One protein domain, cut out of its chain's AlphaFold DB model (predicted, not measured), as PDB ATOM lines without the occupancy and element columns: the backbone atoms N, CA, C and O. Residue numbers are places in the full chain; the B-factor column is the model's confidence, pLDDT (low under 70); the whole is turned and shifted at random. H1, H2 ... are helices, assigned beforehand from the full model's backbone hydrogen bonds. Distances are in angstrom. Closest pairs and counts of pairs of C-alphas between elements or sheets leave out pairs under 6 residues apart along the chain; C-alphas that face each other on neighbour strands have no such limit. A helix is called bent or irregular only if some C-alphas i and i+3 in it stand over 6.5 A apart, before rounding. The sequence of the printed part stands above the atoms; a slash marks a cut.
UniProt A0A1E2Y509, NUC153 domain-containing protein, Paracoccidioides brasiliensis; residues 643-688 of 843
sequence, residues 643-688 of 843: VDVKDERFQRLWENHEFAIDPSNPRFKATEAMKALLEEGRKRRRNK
ATOM      1  N   VAL A 643       6.668 119.043 200.688       83.50
ATOM      2  CA  VAL A 643       6.860 120.168 199.761       83.50
ATOM      3  C   VAL A 643       6.831 119.676 198.318       83.50
ATOM      4  O   VAL A 643       7.624 118.817 197.932       83.50
ATOM      5  N   ASP A 644       5.967 120.278 197.501       86.69
ATOM      6  CA  ASP A 644       5.896 120.024 196.065       86.69
ATOM      7  C   ASP A 644       7.055 120.696 195.320       86.69
ATOM      8  O   ASP A 644       6.955 121.782 194.755       86.69
ATOM      9  N   VAL A 645       8.185 119.992 195.266       85.00
ATOM     10  CA  VAL A 645       9.440 120.423 194.619       85.00
ATOM     11  C   VAL A 645       9.296 120.708 193.101       85.00
ATOM     12  O   VAL A 645      10.213 121.215 192.450       85.00
ATOM     13  N   LYS A 646       8.139 120.387 192.508       85.19
ATOM     14  CA  LYS A 646       7.799 120.665 191.103       85.19
ATOM     15  C   LYS A 646       7.022 121.972 190.882       85.19
ATOM     16  O   LYS A 646       6.802 122.298 189.722       85.19
ATOM     17  N   ASP A 647       6.627 122.693 191.931       90.25
ATOM     18  CA  ASP A 647       5.949 123.992 191.808       90.25
ATOM     19  C   ASP A 647       6.828 125.001 191.039       90.25
ATOM     20  O   ASP A 647       8.023 125.153 191.316       90.25
ATOM     21  N   GLU A 648       6.227 125.693 190.069       87.50
ATOM     22  CA  GLU A 648       6.867 126.704 189.218       87.50
ATOM     23  C   GLU A 648       7.486 127.848 190.038       87.50
ATOM     24  O   GLU A 648       8.508 128.417 189.654       87.50
ATOM     25  N   ARG A 649       6.949 128.140 191.230       85.44
ATOM     26  CA  ARG A 649       7.511 129.138 192.155       85.44
ATOM     27  C   ARG A 649       8.929 128.785 192.612       85.44
ATOM     28  O   ARG A 649       9.724 129.692 192.857       85.44
ATOM     29  N   PHE A 650       9.286 127.499 192.651       87.31
ATOM     30  CA  PHE A 650      10.654 127.050 192.927       87.31
ATOM     31  C   PHE A 650      11.547 127.007 191.680       87.31
ATOM     32  O   PHE A 650      12.723 126.692 191.800       87.31
ATOM     33  N   GLN A 651      11.074 127.346 190.478       87.38
ATOM     34  CA  GLN A 651      11.915 127.316 189.273       87.38
ATOM     35  C   GLN A 651      13.125 128.265 189.379       87.38
ATOM     36  O   GLN A 651      14.254 127.872 189.077       87.38
ATOM     37  N   ARG A 652      12.919 129.467 189.939       88.56
ATOM     38  CA  ARG A 652      13.980 130.466 190.180       88.56
ATOM     39  C   ARG A 652      15.097 129.965 191.108       88.56
ATOM     40  O   ARG A 652      16.245 130.335 190.900       88.56
ATOM     41  N   LEU A 653      14.774 129.082 192.060       89.69
ATOM     42  CA  LEU A 653      15.708 128.419 192.990       89.69
ATOM     43  C   LEU A 653      16.721 127.508 192.267       89.69
ATOM     44  O   LEU A 653      17.804 127.234 192.786       89.69
ATOM     45  N   TRP A 654      16.356 127.003 191.082       86.94
ATOM     46  CA  TRP A 654      17.170 126.079 190.284       86.94
ATOM     47  C   TRP A 654      17.931 126.761 189.150       86.94
ATOM     48  O   TRP A 654      18.973 126.257 188.729       86.94
ATOM     49  N   GLU A 655      17.394 127.863 188.629       86.25
ATOM     50  CA  GLU A 655      17.929 128.560 187.458       86.25
ATOM     51  C   GLU A 655      18.896 129.685 187.834       86.25
ATOM     52  O   GLU A 655      19.944 129.819 187.200       86.25
ATOM     53  N   ASN A 656      18.586 130.448 188.888       88.62
ATOM     54  CA  ASN A 656      19.363 131.612 189.298       88.62
ATOM     55  C   ASN A 656      20.223 131.298 190.527       88.62
ATOM     56  O   ASN A 656      19.719 130.915 191.581       88.62
ATOM     57  N   HIS A 657      21.530 131.530 190.405       84.25
ATOM     58  CA  HIS A 657      22.499 131.296 191.479       84.25
ATOM     59  C   HIS A 657      22.253 132.165 192.727       84.25
ATOM     60  O   HIS A 657      22.477 131.695 193.836       84.25
ATOM     61  N   GLU A 658      21.726 133.382 192.557       85.19
ATOM     62  CA  GLU A 658      21.379 134.320 193.640       85.19
ATOM     63  C   GLU A 658      20.309 133.781 194.602       85.19
ATOM     64  O   GLU A 658      20.271 134.162 195.767       85.19
ATOM     65  N   PHE A 659      19.445 132.878 194.126       85.31
ATOM     66  CA  PHE A 659      18.392 132.260 194.933       85.31
ATOM     67  C   PHE A 659      18.783 130.868 195.442       85.31
ATOM     68  O   PHE A 659      17.963 130.210 196.075       85.31
ATOM     69  N   ALA A 660      19.999 130.385 195.169       86.38
ATOM     70  CA  ALA A 660      20.417 129.051 195.579       86.38
ATOM     71  C   ALA A 660      20.508 128.939 197.112       86.38
ATOM     72  O   ALA A 660      21.170 129.736 197.769       86.38
ATOM     73  N   ILE A 661      19.879 127.906 197.680       88.69
ATOM     74  CA  ILE A 661      19.974 127.603 199.116       88.69
ATOM     75  C   ILE A 661      21.427 127.272 199.466       88.69
ATOM     76  O   ILE A 661      21.946 126.239 199.027       88.69
ATOM     77  N   ASP A 662      22.044 128.115 200.292       88.19
ATOM     78  CA  ASP A 662      23.370 127.876 200.847       88.19
ATOM     79  C   ASP A 662      23.304 127.125 202.198       88.19
ATOM     80  O   ASP A 662      22.649 127.603 203.127       88.19
ATOM     81  N   PRO A 663      23.977 125.964 202.338       88.06
ATOM     82  CA  PRO A 663      24.107 125.259 203.611       88.06
ATOM     83  C   PRO A 663      25.130 125.849 204.599       88.06
ATOM     84  O   PRO A 663      25.129 125.403 205.745       88.06
ATOM     85  N   SER A 664      26.016 126.768 204.187       88.25
ATOM     86  CA  SER A 664      26.998 127.416 205.088       88.25
ATOM     87  C   SER A 664      26.390 128.551 205.919       88.25
ATOM     88  O   SER A 664      26.868 128.841 207.013       88.25
ATOM     89  N   ASN A 665      25.330 129.189 205.422       86.69
ATOM     90  CA  ASN A 665      24.691 130.317 206.084       86.69
ATOM     91  C   ASN A 665      24.150 129.937 207.483       86.69
ATOM     92  O   ASN A 665      23.375 128.985 207.593       86.69
ATOM     93  N   PRO A 666      24.434 130.704 208.555       87.00
ATOM     94  CA  PRO A 666      23.989 130.375 209.916       87.00
ATOM     95  C   PRO A 666      22.460 130.381 210.105       87.00
ATOM     96  O   PRO A 666      21.953 129.842 211.087       87.00
ATOM     97  N   ARG A 667      21.693 130.963 209.171       84.00
ATOM     98  CA  ARG A 667      20.219 130.896 209.160       84.00
ATOM     99  C   ARG A 667      19.675 129.622 208.501       84.00
ATOM    100  O   ARG A 667      18.462 129.404 208.524       84.00
ATOM    101  N   PHE A 668      20.530 128.774 207.924       87.69
ATOM    102  CA  PHE A 668      20.132 127.523 207.284       87.69
ATOM    103  C   PHE A 668      19.610 126.507 208.309       87.69
ATOM    104  O   PHE A 668      20.342 125.959 209.134       87.69
ATOM    105  N   LYS A 669      18.315 126.202 208.220       87.75
ATOM    106  CA  LYS A 669      17.658 125.172 209.029       87.75
ATOM    107  C   LYS A 669      17.476 123.922 208.186       87.75
ATOM    108  O   LYS A 669      16.713 123.913 207.224       87.75
ATOM    109  N   ALA A 670      18.182 122.860 208.561       83.50
ATOM    110  CA  ALA A 670      18.267 121.617 207.800       83.50
ATOM    111  C   ALA A 670      16.997 120.743 207.895       83.50
ATOM    112  O   ALA A 670      17.119 119.554 208.168       83.50
ATOM    113  N   THR A 671      15.799 121.297 207.676       86.44
ATOM    114  CA  THR A 671      14.522 120.560 207.716       86.44
ATOM    115  C   THR A 671      14.410 119.532 206.587       86.44
ATOM    116  O   THR A 671      15.103 119.632 205.574       86.44
ATOM    117  N   GLU A 672      13.541 118.527 206.720       85.81
ATOM    118  CA  GLU A 672      13.315 117.523 205.661       85.81
ATOM    119  C   GLU A 672      12.884 118.156 204.325       85.81
ATOM    120  O   GLU A 672      13.436 117.820 203.275       85.81
ATOM    121  N   ALA A 673      12.007 119.163 204.374       86.00
ATOM    122  CA  ALA A 673      11.625 119.987 203.227       86.00
ATOM    123  C   ALA A 673      12.830 120.674 202.551       86.00
ATOM    124  O   ALA A 673      12.984 120.618 201.330       86.00
ATOM    125  N   MET A 674      13.720 121.282 203.342       86.81
ATOM    126  CA  MET A 674      14.910 121.971 202.836       86.81
ATOM    127  C   MET A 674      15.919 120.993 202.207       86.81
ATOM    128  O   MET A 674      16.561 121.305 201.201       86.81
ATOM    129  N   LYS A 675      16.027 119.771 202.750       87.75
ATOM    130  CA  LYS A 675      16.832 118.690 202.159       87.75
ATOM    131  C   LYS A 675      16.250 118.210 200.826       87.75
ATOM    132  O   LYS A 675      17.008 118.081 199.869       87.75
ATOM    133  N   ALA A 676      14.933 118.007 200.738       89.44
ATOM    134  CA  ALA A 676      14.262 117.594 199.501       89.44
ATOM    135  C   ALA A 676      14.477 118.607 198.358       89.44
ATOM    136  O   ALA A 676      14.754 118.218 197.221       89.44
ATOM    137  N   LEU A 677      14.442 119.906 198.679       90.12
ATOM    138  CA  LEU A 677      14.825 120.976 197.759       90.12
ATOM    139  C   LEU A 677      16.303 120.844 197.329       90.12
ATOM    140  O   LEU A 677      16.596 120.746 196.137       90.12
ATOM    141  N   LEU A 678      17.252 120.769 198.269       90.31
ATOM    142  CA  LEU A 678      18.679 120.625 197.939       90.31
ATOM    143  C   LEU A 678      18.996 119.375 197.094       90.31
ATOM    144  O   LEU A 678      19.888 119.420 196.241       90.31
ATOM    145  N   GLU A 679      18.284 118.266 197.297       89.19
ATOM    146  CA  GLU A 679      18.457 117.030 196.529       89.19
ATOM    147  C   GLU A 679      17.957 117.149 195.084       89.19
ATOM    148  O   GLU A 679      18.698 116.789 194.161       89.19
ATOM    149  N   GLU A 680      16.774 117.724 194.840       89.38
ATOM    150  CA  GLU A 680      16.328 117.997 193.466       89.38
ATOM    151  C   GLU A 680      17.232 119.040 192.790       89.38
ATOM    152  O   GLU A 680      17.619 118.856 191.636       89.38
ATOM    153  N   GLY A 681      17.663 120.086 193.501       87.38
ATOM    154  CA  GLY A 681      18.602 121.076 192.967       87.38
ATOM    155  C   GLY A 681      19.957 120.484 192.562       87.38
ATOM    156  O   GLY A 681      20.602 120.976 191.633       87.38
ATOM    157  N   ARG A 682      20.402 119.404 193.219       86.56
ATOM    158  CA  ARG A 682      21.576 118.610 192.808       86.56
ATOM    159  C   ARG A 682      21.262 117.707 191.611       86.56
ATOM    160  O   ARG A 682      22.093 117.577 190.715       86.56
ATOM    161  N   LYS A 683      20.069 117.112 191.568       86.81
ATOM    162  CA  LYS A 683      19.600 116.236 190.483       86.81
ATOM    163  C   LYS A 683      19.390 116.990 189.165       86.81
ATOM    164  O   LYS A 683      19.864 116.530 188.132       86.81
ATOM    165  N   ARG A 684      18.784 118.182 189.193       84.19
ATOM    166  CA  ARG A 684      18.618 119.054 188.015       84.19
ATOM    167  C   ARG A 684      19.954 119.566 187.477       84.19
ATOM    168  O   ARG A 684      20.136 119.580 186.265       84.19
ATOM    169  N   ARG A 685      20.911 119.907 188.352       82.19
ATOM    170  CA  ARG A 685      22.277 120.281 187.938       82.19
ATOM    171  C   ARG A 685      23.012 119.128 187.244       82.19
ATOM    172  O   ARG A 685      23.542 119.343 186.163       82.19
ATOM    173  N   ARG A 686      22.953 117.903 187.788       80.25
ATOM    174  CA  ARG A 686      23.514 116.703 187.130       80.25
ATOM    175  C   ARG A 686      22.899 116.458 185.748       80.25
ATOM    176  O   ARG A 686      23.628 116.343 184.774       80.25
ATOM    177  N   ASN A 687      21.569 116.484 185.651       74.50
ATOM    178  CA  ASN A 687      20.872 116.272 184.379       74.50
ATOM    179  C   ASN A 687      21.146 117.370 183.326       74.50
ATOM    180  O   ASN A 687      20.899 117.137 182.147       74.50
ATOM    181  N   LYS A 688      21.611 118.563 183.731       69.25
ATOM    182  CA  LYS A 688      21.971 119.658 182.813       69.25
ATOM    183  C   LYS A 688      23.374 119.479 182.215       69.25
ATOM    184  O   LYS A 688      23.549 119.797 181.044       69.25
TER     185      LYS A 688
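Overview. This is residues 643 to 688 of the 843 residues of the protein "NUC153 domain-containing protein" of Paracoccidioides brasiliensis (UniProt A0A1E2Y509). One long helix, H2, is met at a steep angle by a much shorter helix, H1, and a wide loop, residues 656 to 671, swings out from the end of H1 and comes back to the beginning of H2. Residues 664 to 669 of this loop stick out from the rest. The printed part has 46 residues with two named helices, H1 then H2 along the chain, which hold 25 of them, and no named strand; the class is all helix. The whole is compact, with a radius of gyration of the C-alphas of 10.4 A, and spans 28 by 21 by 19 A.

Along the chain. H2, residues 672 to 688, is the longest helix and measures 24.5 A from first to last C-alpha. It begins with C-alpha 672 at (13.315, 117.523, 205.661) and ends with C-alpha 688 at (21.971, 119.658, 182.813). H1, residues 648 to 655, measures 11.4 A and begins with C-alpha 648 at (6.867, 126.704, 189.218). H1 is irregular, but only just: C-alphas 649 and 652 are 6.9 A apart.

Arrangement. H2 and H1 only just touch, with 3 pairs of C-alphas within 8 A, and H2 does so with residues 681 to 684 alone. Their closest C-alphas are those of Gly 681 and Trp 654, 5.9 A apart. The two run the same way at a steep tilt of 58 degrees, and their centres are 11.2 A apart. In H2 every O i to N i+4 pair is within hydrogen-bond range; in H1 1 of 4 is, beside 3 of 5 O i to N i+3 pairs.

Size, cuts and confidence. The two C-alphas farthest apart are those of Pro 666 and Asn 687, at 29.3 A. The printed part has no cut. The link from H1 to H2, 16 residues, is long, and its residues 664 to 669 stand free. The mean pLDDT of the printed part is 86.1, and Lys 688 is the one printed residue under 70.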